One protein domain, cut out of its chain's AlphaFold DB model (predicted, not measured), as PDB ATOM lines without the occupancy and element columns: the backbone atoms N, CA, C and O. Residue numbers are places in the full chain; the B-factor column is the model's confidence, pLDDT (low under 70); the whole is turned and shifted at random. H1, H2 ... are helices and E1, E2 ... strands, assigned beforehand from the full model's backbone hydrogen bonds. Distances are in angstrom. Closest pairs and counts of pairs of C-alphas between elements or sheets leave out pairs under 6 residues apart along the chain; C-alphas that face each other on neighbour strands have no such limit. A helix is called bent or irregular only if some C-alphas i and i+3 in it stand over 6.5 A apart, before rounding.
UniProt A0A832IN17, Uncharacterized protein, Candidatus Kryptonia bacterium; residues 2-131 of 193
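What this domain is: This is residues 2 to 131 of the 193 residues of an uncharacterized protein of Candidatus Kryptonia bacterium (UniProt A0A832IN17). A small twisted sheet of four parallel strands is covered by helices on both faces, H2 and H3 over one, H4 and H5 over the other; H1 lies off this body, joined to it by looping residues 10 to 39. The 130 printed residues run H1 H2 E1 H3 E2 H4 E3 H5 E4, and the sheet's order is E2 E1 E3 E4. The class is mixed, with under half of the residues in named elements. The whole is compact, with a radius of gyration of the C-alphas of 15.0 A and spans of 41 by 34 by 24 A.

Where its parts are: Find E1, residues 54 to 57, beside E3, residues 100 to 104, 13.1 A long. The edge strands are E2, residues 81 to 83, and E4, residues 121 to 124, ending at C-alpha 124 (-27.672, 24.224, 5.494). H2, residues 40 to 49, spans 15.5 A and is only just irregular: C-alphas 40 and 43 are 6.55 A apart. H4, residues 86 to 95, spans 14.9 A; H3 is residues 64 to 72, H5 109 to 116, and H1 2 to 9, from C-alpha 2 (-27.173, 10.276, 20.795).

How they stand to each other: Look for N 82 and O 55 between E2 and E1, N 56 and O 102 between E1 and E3, and N 103 and O 123 between E3 and E4, each 2.8 A apart. In these three layers, helices on both faces of a sheet, H2 and H3 touch only at their ends, the C-alphas of Pro 40 and Ser 66 6.0 A apart; H4 and H5 only just touch, with 3 pairs within 8 A, the closest Ile 90 and Leu 113 at 6.4 A. Heights over the sheet are 10.1 A for H2, 9.4 A for H3, 9.6 A for H4 and 8.9 A for H5. E1, H3, E2 and E3, H5, E4 are strand-helix-strand units, parallel neighbours with a helix between; E2, H4, E3 is a split one, with E1 between its strands; the crossovers are right-handed. Every O i to N i+4 pair is within hydrogen-bond range in H1, H3 and H5, and 5 of 6 in H2 and H4.

The domain as a whole: The farthest C-alphas, Gly 26 and Glu 119, are 46.6 A apart, and the printed part has no cut. The link from H1 to H2 is long, 30 residues; pLDDT is under 70 at residues 2 to 30 and 40.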
ATOM      1  N   ALA A   2     -27.526  11.206  21.893       46.94
ATOM      2  CA  ALA A   2     -27.173  10.276  20.795       46.94
ATOM      3  C   ALA A   2     -27.487   8.804  21.142       46.94
ATOM      4  O   ALA A   2     -28.243   8.144  20.442       46.94
ATOM      5  N   LEU A   3     -27.061   8.346  22.325       55.75
ATOM      6  CA  LEU A   3     -27.376   7.002  22.834       55.75
ATOM      7  C   LEU A   3     -28.880   6.737  23.066       55.75
ATOM      8  O   LEU A   3     -29.305   5.588  23.039       55.75
ATOM      9  N   GLU A   4     -29.695   7.768  23.309       55.88
ATOM     10  CA  GLU A   4     -31.156   7.610  23.457       55.88
ATOM     11  C   GLU A   4     -31.851   7.492  22.102       55.88
ATOM     12  O   GLU A   4     -32.790   6.715  21.969       55.88
ATOM     13  N   ILE A   5     -31.380   8.239  21.100       51.12
ATOM     14  CA  ILE A   5     -31.881   8.169  19.723       51.12
ATOM     15  C   ILE A   5     -31.579   6.784  19.141       51.12
ATOM     16  O   ILE A   5     -32.491   6.136  18.641       51.12
ATOM     17  N   LEU A   6     -30.354   6.274  19.323       58.47
ATOM     18  CA  LEU A   6     -29.952   4.942  18.851       58.47
ATOM     19  C   LEU A   6     -30.802   3.813  19.451       58.47
ATOM     20  O   LEU A   6     -31.238   2.917  18.731       58.47
ATOM     21  N   ARG A   7     -31.129   3.894  20.750       63.84
ATOM     22  CA  ARG A   7     -32.049   2.939  21.395       63.84
ATOM     23  C   ARG A   7     -33.476   3.036  20.865       63.84
ATOM     24  O   ARG A   7     -34.161   2.023  20.805       63.84
ATOM     25  N   ARG A   8     -33.943   4.239  20.525       60.34
ATOM     26  CA  ARG A   8     -35.311   4.458  20.033       60.34
ATOM     27  C   ARG A   8     -35.488   3.993  18.589       60.34
ATOM     28  O   ARG A   8     -36.559   3.514  18.241       60.34
ATOM     29  N   GLU A   9     -34.448   4.133  17.776       64.56
ATOM     30  CA  GLU A   9     -34.434   3.773  16.351       64.56
ATOM     31  C   GLU A   9     -33.945   2.325  16.118       64.56
ATOM     32  O   GLU A   9     -33.940   1.847  14.988       64.56
ATOM     33  N   ASN A  10     -33.564   1.609  17.185       69.25
ATOM     34  CA  ASN A  10     -33.064   0.230  17.161       69.25
ATOM     35  C   ASN A  10     -31.815   0.045  16.272       69.25
ATOM     36  O   ASN A  10     -31.660  -0.972  15.593       69.25
ATOM     37  N   ILE A  11     -30.938   1.051  16.270       56.19
ATOM     38  CA  ILE A  11     -29.714   1.087  15.465       56.19
ATOM     39  C   ILE A  11     -28.538   0.676  16.358       56.19
ATOM     40  O   ILE A  11     -28.227   1.357  17.337       56.19
ATOM     41  N   ASP A  12     -27.889  -0.436  16.013       56.44
ATOM     42  CA  ASP A  12     -26.726  -0.966  16.727       56.44
ATOM     43  C   ASP A  12     -25.442  -0.281  16.230       56.44
ATOM     44  O   ASP A  12     -24.987  -0.512  15.110       56.44
ATOM     45  N   ILE A  13     -24.885   0.622  17.043       49.97
ATOM     46  CA  ILE A  13     -23.620   1.320  16.775       49.97
ATOM     47  C   ILE A  13     -22.722   1.179  18.001       49.97
ATOM     48  O   ILE A  13     -23.169   1.391  19.130       49.97
ATOM     49  N   ASN A  14     -21.441   0.876  17.768       55.19
ATOM     50  CA  ASN A  14     -20.428   0.816  18.818       55.19
ATOM     51  C   ASN A  14     -20.317   2.184  19.541       55.19
ATOM     52  O   ASN A  14     -19.940   3.167  18.898       55.19
ATOM     53  N   PRO A  15     -20.607   2.268  20.856       50.75
ATOM     54  CA  PRO A  15     -20.559   3.513  21.626       50.75
ATOM     55  C   PRO A  15     -19.197   4.216  21.614       50.75
ATOM     56  O   PRO A  15     -19.157   5.437  21.740       50.75
ATOM     57  N   ASP A  16     -18.107   3.473  21.412       48.81
ATOM     58  CA  ASP A  16     -16.746   4.022  21.337       48.81
ATOM     59  C   ASP A  16     -16.504   4.847  20.058       48.81
ATOM     60  O   ASP A  16     -15.528   5.587  19.967       48.81
ATOM     61  N   LEU A  17     -17.406   4.756  19.072       45.16
ATOM     62  CA  LEU A  17     -17.391   5.583  17.859       45.16
ATOM     63  C   LEU A  17     -18.079   6.944  18.058       45.16
ATOM     64  O   LEU A  17     -18.097   7.772  17.144       45.16
ATOM     65  N   ILE A  18     -18.663   7.186  19.235       52.97
ATOM     66  CA  ILE A  18     -19.327   8.442  19.578       52.97
ATOM     67  C   ILE A  18     -18.342   9.294  20.381       52.97
ATOM     68  O   ILE A  18     -18.217   9.147  21.596       52.97
ATOM     69  N   GLU A  19     -17.659  10.227  19.716       46.94
ATOM     70  CA  GLU A  19     -16.871  11.242  20.418       46.94
ATOM     71  C   GLU A  19     -17.802  12.188  21.192       46.94
ATOM     72  O   GLU A  19     -18.555  12.981  20.622       46.94
ATOM     73  N   ILE A  20     -17.757  12.097  22.521       49.03
ATOM     74  CA  ILE A  20     -18.452  13.010  23.427       49.03
ATOM     75  C   ILE A  20     -17.412  13.981  23.987       49.03
ATOM     76  O   ILE A  20     -16.609  13.623  24.847       49.03
ATOM     77  N   TYR A  21     -17.436  15.233  23.528       46.72
ATOM     78  CA  TYR A  21     -16.644  16.305  24.131       46.72
ATOM     79  C   TYR A  21     -17.190  16.644  25.534       46.72
ATOM     80  O   TYR A  21     -18.067  17.494  25.667       46.72
ATOM     81  N   ASP A  22     -16.685  15.995  26.592       50.56
ATOM     82  CA  ASP A  22     -17.052  16.305  27.994       50.56
ATOM     83  C   ASP A  22     -15.989  17.131  28.744       50.56
ATOM     84  O   ASP A  22     -15.957  17.206  29.973       50.56
ATOM     85  N   HIS A  23     -15.087  17.803  28.021       47.31
ATOM     86  CA  HIS A  23     -14.132  18.690  28.675       47.31
ATOM     87  C   HIS A  23     -14.782  20.017  29.079       47.31
ATOM     88  O   HIS A  23     -15.054  20.912  28.278       47.31
ATOM     89  N   ARG A  24     -15.019  20.144  30.387       50.34
ATOM     90  CA  ARG A  24     -15.474  21.375  31.034       50.34
ATOM     91  C   ARG A  24     -14.297  22.125  31.643       50.34
ATOM     92  O   ARG A  24     -13.495  21.554  32.379       50.34
ATOM     93  N   LYS A  25     -14.247  23.442  31.431       51.00
ATOM     94  CA  LYS A  25     -13.399  24.358  32.208       51.00
ATOM     95  C   LYS A  25     -14.287  25.136  33.179       51.00
ATOM     96  O   LYS A  25     -14.797  26.212  32.862       51.00
ATOM     97  N   GLY A  26     -14.515  24.574  34.366       65.31
ATOM     98  CA  GLY A  26     -15.478  25.111  35.332       65.31
ATOM     99  C   GLY A  26     -16.914  24.992  34.811       65.31
ATOM    100  O   GLY A  26     -17.371  23.891  34.522       65.31
ATOM    101  N   LYS A  27     -17.625  26.120  34.665       57.19
ATOM    102  CA  LYS A  27     -18.993  26.169  34.107       57.19
ATOM    103  C   LYS A  27     -19.056  26.253  32.574       57.19
ATOM    104  O   LYS A  27     -20.150  26.289  32.021       57.19
ATOM    105  N   TYR A  28     -17.910  26.360  31.901       52.97
ATOM    106  CA  TYR A  28     -17.839  26.609  30.462       52.97
ATOM    107  C   TYR A  28     -17.537  25.320  29.699       52.97
ATOM    108  O   TYR A  28     -16.599  24.593  30.040       52.97
ATOM    109  N   TRP A  29     -18.322  25.066  28.654       57.88
ATOM    110  CA  TRP A  29     -18.066  24.019  27.670       57.88
ATOM    111  C   TRP A  29     -17.003  24.505  26.684       57.88
ATOM    112  O   TRP A  29     -17.107  25.622  26.178       57.88
ATOM    113  N   SER A  30     -15.983  23.695  26.396       66.12
ATOM    114  CA  SER A  30     -15.001  23.990  25.342       66.12
ATOM    115  C   SER A  30     -15.537  23.599  23.957       66.12
ATOM    116  O   SER A  30     -14.899  22.840  23.236       66.12
ATOM    117  N   ALA A  31     -16.739  24.064  23.616       72.94
ATOM    118  CA  ALA A  31     -17.400  23.787  22.346       72.94
ATOM    119  C   ALA A  31     -18.249  24.989  21.915       72.94
ATOM    120  O   ALA A  31     -18.804  25.708  22.752       72.94
ATOM    121  N   CYS A  32     -18.377  25.201  20.605       80.31
ATOM    122  CA  CYS A  32     -19.301  26.193  20.073       80.31
ATOM    123  C   CYS A  32     -20.739  25.661  20.167       80.31
ATOM    124  O   CYS A  32     -21.078  24.642  19.569       80.31
ATOM    125  N   HIS A  33     -21.609  26.376  20.886       80.19
ATOM    126  CA  HIS A  33     -23.016  25.999  21.075       80.19
ATOM    127  C   HIS A  33     -23.805  25.867  19.763       80.19
ATOM    128  O   HIS A  33     -24.791  25.140  19.733       80.19
ATOM    129  N   VAL A  34     -23.390  26.552  18.691       82.94
ATOM    130  CA  VAL A  34     -24.016  26.456  17.362       82.94
ATOM    131  C   VAL A  34     -23.605  25.158  16.683       82.94
ATOM    132  O   VAL A  34     -24.443  24.364  16.269       82.94
ATOM    133  N   HIS A  35     -22.301  24.915  16.604       80.12
ATOM    134  CA  HIS A  35     -21.740  23.757  15.924       80.12
ATOM    135  C   HIS A  35     -21.987  22.440  16.672       80.12
ATOM    136  O   HIS A  35     -22.116  21.397  16.037       80.12
ATOM    137  N   GLN A  36     -22.148  22.479  17.999       81.31
ATOM    138  CA  GLN A  36     -22.541  21.326  18.820       81.31
ATOM    139  C   GLN A  36     -23.967  20.832  18.519       81.31
ATOM    140  O   GLN A  36     -24.268  19.657  18.717       81.31
ATOM    141  N   GLN A  37     -24.860  21.704  18.036       77.75
ATOM    142  CA  GLN A  37     -26.220  21.302  17.650       77.75
ATOM    143  C   GLN A  37     -26.230  20.425  16.392       77.75
ATOM    144  O   GLN A  37     -27.192  19.692  16.163       77.75
ATOM    145  N   ILE A  38     -25.157  20.475  15.597       78.69
ATOM    146  CA  ILE A  38     -24.947  19.619  14.432       78.69
ATOM    147  C   ILE A  38     -24.382  18.286  14.936       78.69
ATOM    148  O   ILE A  38     -23.170  18.094  15.044       78.69
ATOM    149  N   GLY A  39     -25.293  17.391  15.319       71.94
ATOM    150  CA  GLY A  39     -24.965  16.063  15.837       71.94
ATOM    151  C   GLY A  39     -24.381  15.114  14.779       71.94
ATOM    152  O   GLY A  39     -24.437  15.410  13.585       71.94
ATOM    153  N   PRO A  40     -23.854  13.952  15.201       69.12
ATOM    154  CA  PRO A  40     -23.154  13.005  14.323       69.12
ATOM    155  C   PRO A  40     -24.027  12.463  13.180       69.12
ATOM    156  O   PRO A  40     -23.529  12.254  12.074       69.12
ATOM    157  N   ASP A  41     -25.330  12.315  13.420       77.50
ATOM    158  CA  ASP A  41     -26.283  11.767  12.444       77.50
ATOM    159  C   ASP A  41     -26.733  12.812  11.408       77.50
ATOM    160  O   ASP A  41     -27.288  12.471  10.366       77.50
ATOM    161  N   ALA A  42     -26.494  14.105  11.670       80.38
ATOM    162  CA  ALA A  42     -26.951  15.187  10.797       80.38
ATOM    163  C   ALA A  42     -26.329  15.083   9.396       80.38
ATOM    164  O   ALA A  42     -27.001  15.344   8.399       80.38
ATOM    165  N   ALA A  43     -25.062  14.665   9.321       84.94
ATOM    166  CA  ALA A  43     -24.371  14.448   8.056       84.94
ATOM    167  C   ALA A  43     -24.961  13.269   7.276       84.94
ATOM    168  O   ALA A  43     -25.162  13.389   6.071       84.94
ATOM    169  N   ASP A  44     -25.298  12.170   7.957       83.56
ATOM    170  CA  ASP A  44     -25.876  10.986   7.313       83.56
ATOM    171  C   ASP A  44     -27.251  11.303   6.730       83.56
ATOM    172  O   ASP A  44     -27.509  11.027   5.563       83.56
ATOM    173  N   ILE A  45     -28.111  11.959   7.515       83.19
ATOM    174  CA  ILE A  45     -29.444  12.377   7.066       83.19
ATOM    175  C   ILE A  45     -29.326  13.313   5.858       83.19
ATOM    176  O   ILE A  45     -30.019  13.122   4.856       83.19
ATOM    177  N   ALA A  46     -28.430  14.300   5.920       86.69
ATOM    178  CA  ALA A  46     -28.251  15.257   4.836       86.69
ATOM    179  C   ALA A  46     -27.719  14.595   3.552       86.69
ATOM    180  O   ALA A  46     -28.213  14.902   2.465       86.69
ATOM    181  N   LEU A  47     -26.763  13.665   3.672       86.94
ATOM    182  CA  LEU A  47     -26.201  12.905   2.550       86.94
ATOM    183  C   LEU A  47     -27.199  11.902   1.956       86.94
ATOM    184  O   LEU A  47     -27.179  11.690   0.745       86.94
ATOM    185  N   LEU A  48     -28.077  11.308   2.768       86.75
ATOM    186  CA  LEU A  48     -29.171  10.455   2.286       86.75
ATOM    187  C   LEU A  48     -30.183  11.256   1.461       86.75
ATOM    188  O   LEU A  48     -30.661  10.779   0.436       86.75
ATOM    189  N   GLN A  49     -30.498  12.480   1.891       87.25
ATOM    190  CA  GLN A  49     -31.433  13.361   1.189       87.25
ATOM    191  C   GLN A  49     -30.820  14.020  -0.055       87.25
ATOM    192  O   GLN A  49     -31.548  14.358  -0.984       87.25
ATOM    193  N   ASN A  50     -29.497  14.205  -0.077       91.38
ATOM    194  CA  ASN A  50     -28.773  14.915  -1.132       91.38
ATOM    195  C   ASN A  50     -27.510  14.139  -1.516       91.38
ATOM    196  O   ASN A  50     -26.381  14.590  -1.312       91.38
ATOM    197  N   SER A  51     -27.694  12.937  -2.063       90.00
ATOM    198  CA  SER A  51     -26.584  12.036  -2.380       90.00
ATOM    199  C   SER A  51     -25.650  12.566  -3.472       90.00
ATOM    200  O   SER A  51     -24.537  12.061  -3.594       90.00
ATOM    201  N   ASP A  52     -26.083  13.548  -4.261       93.44
ATOM    202  CA  ASP A  52     -25.309  14.241  -5.295       93.44
ATOM    203  C   ASP A  52     -24.572  15.493  -4.782       93.44
ATOM    204  O   ASP A  52     -23.862  16.134  -5.554       93.44
ATOM    205  N   ALA A  53     -24.733  15.850  -3.502       96.31
ATOM    206  CA  ALA A  53     -24.082  17.009  -2.905       96.31
ATOM    207  C   ALA A  53     -22.725  16.669  -2.271       96.31
ATOM    208  O   ALA A  53     -22.541  15.606  -1.670       96.31
ATOM    209  N   GLU A  54     -21.800  17.625  -2.347       97.50
ATOM    210  CA  GLU A  54     -20.587  17.627  -1.529       97.50
ATOM    211  C   GLU A  54     -20.899  18.156  -0.123       97.50
ATOM    212  O   GLU A  54     -21.693  19.078   0.056       97.50
ATOM    213  N   LEU A  55     -20.260  17.589   0.893       96.69
ATOM    214  CA  LEU A  55     -20.410  17.963   2.292       96.69
ATOM    215  C   LEU A  55     -19.224  18.827   2.734       96.69
ATOM    216  O   LEU A  55     -18.091  18.363   2.795       96.69
ATOM    217  N   MET A  56     -19.487  20.079   3.097       97.75
ATOM    218  CA  MET A  56     -18.492  20.991   3.662       97.75
ATOM    219  C   MET A  56     -18.713  21.147   5.165       97.75
ATOM    220  O   MET A  56     -19.792  21.557   5.597       97.75
ATOM    221  N   ILE A  57     -17.692  20.848   5.965       95.31
ATOM    222  CA  ILE A  57     -17.780  20.727   7.423       95.31
ATOM    223  C   ILE A  57     -16.829  21.704   8.090       95.31
ATOM    224  O   ILE A  57     -15.620  21.644   7.885       95.31
ATOM    225  N   HIS A  58     -17.367  22.583   8.934       94.31
ATOM    226  CA  HIS A  58     -16.521  23.400   9.793       94.31
ATOM    227  C   HIS A  58     -15.863  22.517  10.865       94.31
ATOM    228  O   HIS A  58     -16.587  21.752  11.505       94.31
ATOM    229  N   PRO A  59     -14.548  22.634  11.135       87.50
ATOM    230  CA  PRO A  59     -13.862  21.792  12.124       87.50
ATOM    231  C   PRO A  59     -14.434  21.858  13.550       87.50
ATOM    232  O   PRO A  59     -14.215  20.948  14.335       87.50
ATOM    233  N   GLU A  60     -15.193  22.907  13.886       86.31
ATOM    234  CA  GLU A  60     -15.888  23.020  15.183       86.31
ATOM    235  C   GLU A  60     -17.195  22.202  15.275       86.31
ATOM    236  O   GLU A  60     -17.784  22.130  16.354       86.31
ATOM    237  N   CYS A  61     -17.690  21.622  14.171       85.88
ATOM    238  CA  CYS A  61     -18.928  20.830  14.144       85.88
ATOM    239  C   CYS A  61     -18.861  19.623  15.072       85.88
ATOM    240  O   CYS A  61     -17.913  18.847  15.011       85.88
ATOM    241  N   GLY A  62     -19.943  19.371  15.817       81.56
ATOM    242  CA  GLY A  62     -20.087  18.130  16.581       81.56
ATOM    243  C   GLY A  62     -20.022  16.875  15.699       81.56
ATOM    244  O   GLY A  62     -19.563  15.830  16.145       81.56
ATOM    245  N   CYS A  63     -20.416  16.977  14.425       81.94
ATOM    246  CA  CYS A  63     -20.304  15.889  13.458       81.94
ATOM    247  C   CYS A  63     -18.890  15.699  12.876       81.94
ATOM    248  O   CYS A  63     -18.669  14.681  12.218       81.94
ATOM    249  N   ALA A  64     -17.942  16.628  13.088       86.69
ATOM    250  CA  ALA A  64     -16.659  16.652  12.378       86.69
ATOM    251  C   ALA A  64     -15.860  15.354  12.564       86.69
ATOM    252  O   ALA A  64     -15.574  14.677  11.578       86.69
ATOM    253  N   SER A  65     -15.586  14.939  13.801       82.69
ATOM    254  CA  SER A  65     -14.827  13.709  14.063       82.69
ATOM    255  C   SER A  65     -15.511  12.455  13.525       82.69
ATOM    256  O   SER A  65     -14.868  11.614  12.900       82.69
ATOM    257  N   SER A  66     -16.834  12.351  13.693       83.62
ATOM    258  CA  SER A  66     -17.599  11.214  13.165       83.62
ATOM    259  C   SER A  66     -17.528  11.137  11.636       83.62
ATOM    260  O   SER A  66     -17.372  10.054  11.073       83.62
ATOM    261  N   CYS A  67     -17.576  12.284  10.950       85.62
ATOM    262  CA  CYS A  67     -17.430  12.350   9.501       85.62
ATOM    263  C   CYS A  67     -16.002  12.007   9.077       85.62
ATOM    264  O   CYS A  67     -15.825  11.303   8.090       85.62
ATOM    265  N   LEU A  68     -14.990  12.443   9.834       85.38
ATOM    266  CA  LEU A  68     -13.592  12.130   9.546       85.38
ATOM    267  C   LEU A  68     -13.340  10.621   9.635       85.38
ATOM    268  O   LEU A  68     -12.758  10.041   8.719       85.38
ATOM    269  N   TYR A  69     -13.857   9.970  10.680       83.19
ATOM    270  CA  TYR A  69     -13.805   8.515  10.823       83.19
ATOM    271  C   TYR A  69     -14.506   7.794   9.664       83.19
ATOM    272  O   TYR A  69     -13.969   6.837   9.107       83.19
ATOM    273  N   LYS A  70     -15.695   8.265   9.265       85.00
ATOM    274  CA  LYS A  70     -16.458   7.698   8.141       85.00
ATOM    275  C   LYS A  70     -15.731   7.855   6.808       85.00
ATOM    276  O   LYS A  70     -15.775   6.930   6.001       85.00
ATOM    277  N   VAL A  71     -15.049   8.980   6.592       86.88
ATOM    278  CA  VAL A  71     -14.184   9.190   5.422       86.88
ATOM    279  C   VAL A  71     -13.019   8.203   5.441       86.88
ATOM    280  O   VAL A  71     -12.808   7.485   4.472       86.88
ATOM    281  N   GLN A  72     -12.311   8.090   6.569       82.62
ATOM    282  CA  GLN A  72     -11.174   7.174   6.706       82.62
ATOM    283  C   GLN A  72     -11.571   5.694   6.569       82.62
ATOM    284  O   GLN A  72     -10.789   4.885   6.077       82.62
ATOM    285  N   SER A  73     -12.787   5.343   6.986       84.25
ATOM    286  CA  SER A  73     -13.335   3.985   6.894       84.25
ATOM    287  C   SER A  73     -13.966   3.676   5.527       84.25
ATOM    288  O   SER A  73     -14.469   2.574   5.328       84.25
ATOM    289  N   GLY A  74     -13.982   4.637   4.595       84.50
ATOM    290  CA  GLY A  74     -14.569   4.483   3.260       84.50
ATOM    291  C   GLY A  74     -16.103   4.486   3.217       84.50
ATOM    292  O   GLY A  74     -16.681   4.190   2.175       84.50
ATOM    293  N   ILE A  75     -16.771   4.827   4.324       84.88
ATOM    294  CA  ILE A  75     -18.237   4.962   4.394       84.88
ATOM    295  C   ILE A  75     -18.682   6.214   3.632       84.88
ATOM    296  O   ILE A  75     -19.653   6.180   2.876       84.88
ATOM    297  N   ILE A  76     -17.959   7.322   3.821       87.50
ATOM    298  CA  ILE A  76     -18.101   8.532   3.009       87.50
ATOM    299  C   ILE A  76     -16.923   8.562   2.026       87.50
ATOM    300  O   ILE A  76     -15.779   8.462   2.468       87.50
ATOM    301  N   PRO A  77     -17.157   8.714   0.711       89.00
ATOM    302  CA  PRO A  77     -16.073   8.859  -0.257       89.00
ATOM    303  C   PRO A  77     -15.158  10.053   0.064       89.00
ATOM    304  O   PRO A  77     -15.627  11.112   0.488       89.00
ATOM    305  N   HIS A  78     -13.849   9.897  -0.157       87.31
ATOM    306  CA  HIS A  78     -12.841  10.931   0.129       87.31
ATOM    307  C   HIS A  78     -13.053  12.244  -0.641       87.31
ATOM    308  O   HIS A  78     -12.632  13.298  -0.180       87.31
ATOM    309  N   ASP A  79     -13.706  12.184  -1.797       89.69
ATOM    310  CA  ASP A  79     -14.049  13.309  -2.667       89.69
ATOM    311  C   ASP A  79     -15.441  13.893  -2.375       89.69
ATOM    312  O   ASP A  79     -15.970  14.671  -3.163       89.69
ATOM    313  N   LYS A  80     -16.057  13.516  -1.247       91.62
ATOM    314  CA  LYS A  80     -17.411  13.955  -0.893       91.62
ATOM    315  C   LYS A  80     -17.486  14.797   0.370       91.62
ATOM    316  O   LYS A  80     -18.455  15.533   0.522       91.62
ATOM    317  N   ALA A  81     -16.517  14.700   1.278       93.81
ATOM    318  CA  ALA A  81     -16.521  15.447   2.534       93.81
ATOM    319  C   ALA A  81     -15.230  16.246   2.730       93.81
ATOM    320  O   ALA A  81     -14.131  15.695   2.705       93.81
ATOM    321  N   TYR A  82     -15.386  17.543   2.985       95.75
ATOM    322  CA  TYR A  82     -14.299  18.510   3.082       95.75
ATOM    323  C   TYR A  82     -14.356  19.253   4.419       95.75
ATOM    324  O   TYR A  82     -15.391  19.813   4.782       95.75
ATOM    325  N   PHE A  83     -13.239  19.288   5.144       94.31
ATOM    326  CA  PHE A  83     -13.117  19.944   6.451       94.31
ATOM    327  C   PHE A  83     -12.491  21.326   6.275       94.31
ATOM    328  O   PHE A  83     -11.289  21.436   6.051       94.31
ATOM    329  N   LEU A  84     -13.314  22.373   6.323       95.75
ATOM    330  CA  LEU A  84     -12.972  23.696   5.799       95.75
ATOM    331  C   LEU A  84     -13.386  24.809   6.769       95.75
ATOM    332  O   LEU A  84     -14.465  24.770   7.365       95.75
ATOM    333  N   SER A  85     -12.565  25.854   6.877       94.00
ATOM    334  CA  SER A  85     -13.001  27.139   7.434       94.00
ATOM    335  C   SER A  85     -14.069  27.785   6.540       94.00
ATOM    336  O   SER A  85     -14.257  27.396   5.388       94.00
ATOM    337  N   THR A  86     -14.772  28.807   7.036       95.31
ATOM    338  CA  THR A  86     -15.804  29.494   6.233       95.31
ATOM    339  C   THR A  86     -15.261  30.111   4.944       95.31
ATOM    340  O   THR A  86     -15.967  30.106   3.939       95.31
ATOM    341  N   GLU A  87     -14.021  30.603   4.934       95.62
ATOM    342  CA  GLU A  87     -13.408  31.134   3.713       95.62
ATOM    343  C   GLU A  87     -13.004  30.008   2.757       95.62
ATOM    344  O   GLU A  87     -13.340  30.051   1.577       95.62
ATOM    345  N   GLN A  88     -12.414  28.933   3.284       97.31
ATOM    346  CA  GLN A  88     -12.076  27.749   2.491       97.31
ATOM    347  C   GLN A  88     -13.315  27.091   1.865       97.31
ATOM    348  O   GLN A  88     -13.228  26.557   0.766       97.31
ATOM    349  N   MET A  89     -14.489  27.162   2.509       97.94
ATOM    350  CA  MET A  89     -15.756  26.727   1.902       97.94
ATOM    351  C   MET A  89     -16.095  27.524   0.638       97.94
ATOM    352  O   MET A  89     -16.599  26.954  -0.325       97.94
ATOM    353  N   ILE A  90     -15.831  28.834   0.626       97.88
ATOM    354  CA  ILE A  90     -16.065  29.680  -0.554       97.88
ATOM    355  C   ILE A  90     -15.080  29.313  -1.656       97.88
ATOM    356  O   ILE A  90     -15.488  29.131  -2.799       97.88
ATOM    357  N   GLU A  91     -13.795  29.206  -1.322       97.69
ATOM    358  CA  GLU A  91     -12.745  28.857  -2.280       97.69
ATOM    359  C   GLU A  91     -13.002  27.489  -2.916       97.69
ATOM    360  O   GLU A  91     -13.009  27.365  -4.141       97.69
ATOM    361  N   HIS A  92     -13.306  26.484  -2.089       97.75
ATOM    362  CA  HIS A  92     -13.655  25.137  -2.533       97.75
ATOM    363  C   HIS A  92     -14.897  25.139  -3.426       97.75
ATOM    364  O   HIS A  92     -14.870  24.605  -4.534       97.75
ATOM    365  N   ALA A  93     -15.970  25.809  -2.996       97.62
ATOM    366  CA  ALA A  93     -17.193  25.899  -3.783       97.62
ATOM    367  C   ALA A  93     -16.985  26.631  -5.119       97.62
ATOM    368  O   ALA A  93     -17.682  26.307  -6.074       97.62
ATOM    369  N   LYS A  94     -16.029  27.562  -5.245       97.31
ATOM    370  CA  LYS A  94     -15.719  28.231  -6.524       97.31
ATOM    371  C   LYS A  94     -15.055  27.295  -7.535       97.31
ATOM    372  O   LYS A  94     -15.347  27.395  -8.723       97.31
ATOM    373  N   ILE A  95     -14.183  26.396  -7.077       97.19
ATOM    374  CA  ILE A  95     -13.399  25.515  -7.959       97.19
ATOM    375  C   ILE A  95     -14.037  24.140  -8.179       97.19
ATOM    376  O   ILE A  95     -13.784  23.514  -9.208       97.19
ATOM    377  N   SER A  96     -14.857  23.662  -7.238       97.12
ATOM    378  CA  SER A  96     -15.506  22.357  -7.356       97.12
ATOM    379  C   SER A  96     -16.486  22.343  -8.542       97.12
ATOM    380  O   SER A  96     -17.244  23.303  -8.738       97.12
ATOM    381  N   PRO A  97     -16.533  21.258  -9.337       96.06
ATOM    382  CA  PRO A  97     -17.533  21.091 -10.386       96.06
ATOM    383  C   PRO A  97     -18.934  20.768  -9.835       96.06
ATOM    384  O   PRO A  97     -19.901  20.776 -10.601       96.06
ATOM    385  N   ALA A  98     -19.068  20.476  -8.535       96.94
ATOM    386  CA  ALA A  98     -20.352  20.159  -7.933       96.94
ATOM    387  C   ALA A  98     -21.324  21.343  -8.013       96.94
ATOM    388  O   ALA A  98     -20.952  22.523  -7.952       96.94
ATOM    389  N   LYS A  99     -22.605  20.994  -8.157       97.31
ATOM    390  CA  LYS A  99     -23.720  21.947  -8.215       97.31
ATOM    391  C   LYS A  99     -24.441  22.091  -6.884       97.31
ATOM    392  O   LYS A  99     -25.133  23.086  -6.705       97.31
ATOM    393  N   LYS A 100     -24.292  21.120  -5.980       98.12
ATOM    394  CA  LYS A 100     -24.964  21.095  -4.682       98.12
ATOM    395  C   LYS A 100     -23.965  20.894  -3.558       98.12
ATOM    396  O   LYS A 100     -23.086  20.040  -3.653       98.12
ATOM    397  N   PHE A 101     -24.152  21.651  -2.484       98.44
ATOM    398  CA  PHE A 101     -23.294  21.609  -1.312       98.44
ATOM    399  C   PHE A 101     -24.130  21.594  -0.036       98.44
ATOM    400  O   PHE A 101     -24.967  22.473   0.186       98.44
ATOM    401  N   ILE A 102     -23.864  20.625   0.833       97.50
ATOM    402  CA  ILE A 102     -24.335  20.609   2.214       97.50
ATOM    403  C   ILE A 102     -23.332  21.405   3.048       97.50
ATOM    404  O   ILE A 102     -22.135  21.123   3.046       97.50
ATOM    405  N   VAL A 103     -23.820  22.405   3.774       97.56
ATOM    406  CA  VAL A 103     -23.002  23.350   4.533       97.56
ATOM    407  C   VAL A 103     -23.211  23.104   6.025       97.56
ATOM    408  O   VAL A 103     -24.232  23.498   6.598       97.56
ATOM    409  N   ALA A 104     -22.239  22.451   6.659       95.25
ATOM    410  CA  ALA A 104     -22.213  22.206   8.095       95.25
ATOM    411  C   ALA A 104     -21.419  23.301   8.815       95.25
ATOM    412  O   ALA A 104     -20.214  23.200   9.044       95.25
ATOM    413  N   THR A 105     -22.116  24.396   9.124       94.06
ATOM    414  CA  THR A 105     -21.655  25.525   9.946       94.06
ATOM    415  C   THR A 105     -22.875  26.365  10.364       94.06
ATOM    416  O   THR A 105     -24.011  25.902  10.255       94.06
ATOM    417  N   GLU A 106     -22.681  27.602  10.825       94.12
ATOM    418  CA  GLU A 106     -23.782  28.556  11.023       94.12
ATOM    419  C   GLU A 106     -24.553  28.807   9.710       94.12
ATOM    420  O   GLU A 106     -23.964  29.033   8.649       94.12
ATOM    421  N   LYS A 107     -25.893  28.796   9.772       92.94
ATOM    422  CA  LYS A 107     -26.755  28.817   8.577       92.94
ATOM    423  C   LYS A 107     -26.601  30.063   7.705       92.94
ATOM    424  O   LYS A 107     -26.857  30.011   6.504       92.94
ATOM    425  N   GLY A 108     -26.208  31.194   8.287       92.94
ATOM    426  CA  GLY A 108     -25.965  32.444   7.573       92.94
ATOM    427  C   GLY A 108     -24.854  32.332   6.532       92.94
ATOM    428  O   GLY A 108     -24.862  33.098   5.569       92.94
ATOM    429  N   MET A 109     -23.971  31.335   6.642       96.19
ATOM    430  CA  MET A 109     -22.971  31.053   5.614       96.19
ATOM    431  C   MET A 109     -23.599  30.735   4.250       96.19
ATOM    432  O   MET A 109     -23.080  31.153   3.216       96.19
ATOM    433  N   VAL A 110     -24.770  30.084   4.235       96.88
ATOM    434  CA  VAL A 110     -25.513  29.769   3.003       96.88
ATOM    435  C   VAL A 110     -25.867  31.034   2.221       96.88
ATOM    436  O   VAL A 110     -25.803  31.031   0.994       96.88
ATOM    437  N   TYR A 111     -26.197  32.134   2.903       96.06
ATOM    438  CA  TYR A 111     -26.465  33.408   2.232       96.06
ATOM    439  C   TYR A 111     -25.219  33.941   1.511       96.06
ATOM    440  O   TYR A 111     -25.310  34.337   0.351       96.06
ATOM    441  N   ARG A 112     -24.051  33.914   2.172       96.62
ATOM    442  CA  ARG A 112     -22.783  34.356   1.567       96.62
ATOM    443  C   ARG A 112     -22.426  33.494   0.355       96.62
ATOM    444  O   ARG A 112     -22.121  34.045  -0.693       96.62
ATOM    445  N   LEU A 113     -22.543  32.171   0.473       97.94
ATOM    446  CA  LEU A 113     -22.273  31.233  -0.623       97.94
ATOM    447  C   LEU A 113     -23.191  31.473  -1.831       97.94
ATOM    448  O   LEU A 113     -22.701  31.617  -2.943       97.94
ATOM    449  N   ARG A 114     -24.505  31.624  -1.616       97.62
ATOM    450  CA  ARG A 114     -25.463  31.938  -2.694       97.62
ATOM    451  C   ARG A 114     -25.201  33.287  -3.356       97.62
ATOM    452  O   ARG A 114     -25.453  33.438  -4.543       97.62
ATOM    453  N   LYS A 115     -24.729  34.278  -2.596       97.25
ATOM    454  CA  LYS A 115     -24.368  35.588  -3.147       97.25
ATOM    455  C   LYS A 115     -23.143  35.495  -4.060       97.25
ATOM    456  O   LYS A 115     -23.111  36.153  -5.092       97.25
ATOM    457  N   GLU A 116     -22.145  34.714  -3.657       96.81
ATOM    458  CA  GLU A 116     -20.899  34.535  -4.410       96.81
ATOM    459  C   GLU A 116     -21.067  33.604  -5.623       96.81
ATOM    460  O   GLU A 116     -20.404  33.816  -6.634       96.81
ATOM    461  N   MET A 117     -21.932  32.588  -5.527       97.62
ATOM    462  CA  MET A 117     -22.154  31.547  -6.544       97.62
ATOM    463  C   MET A 117     -23.661  31.274  -6.720       97.62
ATOM    464  O   MET A 117     -24.176  30.259  -6.240       97.62
ATOM    465  N   PRO A 118     -24.413  32.193  -7.351       97.19
ATOM    466  CA  PRO A 118     -25.872  32.096  -7.466       97.19
ATOM    467  C   PRO A 118     -26.361  30.904  -8.302       97.19
ATOM    468  O   PRO A 118     -27.520  30.510  -8.191       97.19
ATOM    469  N   GLU A 119     -25.501  30.332  -9.140       97.38
ATOM    470  CA  GLU A 119     -25.778  29.165  -9.977       97.38
ATOM    471  C   GLU A 119     -25.681  27.824  -9.233       97.38
ATOM    472  O   GLU A 119     -26.074  26.791  -9.780       97.38
ATOM    473  N   LYS A 120     -25.162  27.831  -7.998       98.31
ATOM    474  CA  LYS A 120     -24.968  26.646  -7.157       98.31
ATOM    475  C   LYS A 120     -25.994  26.588  -6.033       98.31
ATOM    476  O   LYS A 120     -26.449  27.598  -5.494       98.31
ATOM    477  N   GLU A 121     -26.349  25.371  -5.651       98.19
ATOM    478  CA  GLU A 121     -27.274  25.102  -4.563       98.19
ATOM    479  C   GLU A 121     -26.511  24.867  -3.257       98.19
ATOM    480  O   GLU A 121     -25.626  24.018  -3.165       98.19
ATOM    481  N   PHE A 122     -26.895  25.610  -2.222       98.19
ATOM    482  CA  PHE A 122     -26.312  25.505  -0.887       98.19
ATOM    483  C   PHE A 122     -27.405  25.184   0.126       98.19
ATOM    484  O   PHE A 122     -28.368  25.951   0.274       98.19
ATOM    485  N   ILE A 123     -27.236  24.064   0.824       97.06
ATOM    486  CA  ILE A 123     -28.200  23.486   1.758       97.06
ATOM    487  C   ILE A 123     -27.582  23.540   3.159       97.06
ATOM    488  O   ILE A 123     -26.539  22.926   3.382       97.06
ATOM    489  N   PRO A 124     -28.166  24.271   4.123       95.50
ATOM    490  CA  PRO A 124     -27.672  24.224   5.494       95.50
ATOM    491  C   PRO A 124     -27.924  22.829   6.072       95.50
ATOM    492  O   PRO A 124     -29.031  22.311   5.951       95.50
ATOM    493  N   ILE A 125     -26.934  22.246   6.753       92.12
ATOM    494  CA  ILE A 125     -27.114  20.936   7.404       92.12
ATOM    495  C   ILE A 125     -28.187  20.976   8.504       92.12
ATOM    496  O   ILE A 125     -28.820  19.971   8.810       92.12
ATOM    497  N   SER A 126     -28.384  22.149   9.113       88.44
ATOM    498  CA  SER A 126     -29.418  22.401  10.110       88.44
ATOM    499  C   SER A 126     -29.958  23.830   9.971       88.44
ATOM    500  O   SER A 126     -29.169  24.782   9.951       88.44
ATOM    501  N   PRO A 127     -31.289  24.025   9.911       84.94
ATOM    502  CA  PRO A 127     -31.902  25.355   9.908       84.94
ATOM    503  C   PRO A 127     -31.810  26.065  11.272       84.94
ATOM    504  O   PRO A 127     -32.003  27.288  11.341       84.94
ATOM    505  N   ASP A 128     -31.487  25.317  12.329       86.25
ATOM    506  CA  ASP A 128     -31.432  25.787  13.716       86.25
ATOM    507  C   ASP A 128     -30.022  26.194  14.155       86.25
ATOM    508  O   ASP A 128     -29.872  26.848  15.184       86.25
ATOM    509  N   ALA A 129     -28.994  25.893  13.349       88.06
ATOM    510  CA  ALA A 129     -27.612  26.301  13.593       88.06
ATOM    511  C   ALA A 129     -27.446  27.827  13.436       88.06
ATOM    512  O   ALA A 129     -26.974  28.332  12.414       88.06
ATOM    513  N   VAL A 130     -27.866  28.572  14.459       89.81
ATOM    514  CA  VAL A 130     -27.883  30.038  14.505       89.81
ATOM    515  C   VAL A 130     -27.085  30.537  15.697       89.81
ATOM    516  O   VAL A 130     -27.395  30.219  16.841       89.81
ATOM    517  N   CYS A 131     -26.103  31.398  15.435       90.94
ATOM    518  CA  CYS A 131     -25.417  32.136  16.490       90.94
ATOM    519  C   CYS A 131     -26.230  33.376  16.879       90.94
ATOM    520  O   CYS A 131     -26.189  34.390  16.175       90.94
TER     521      CYS A 131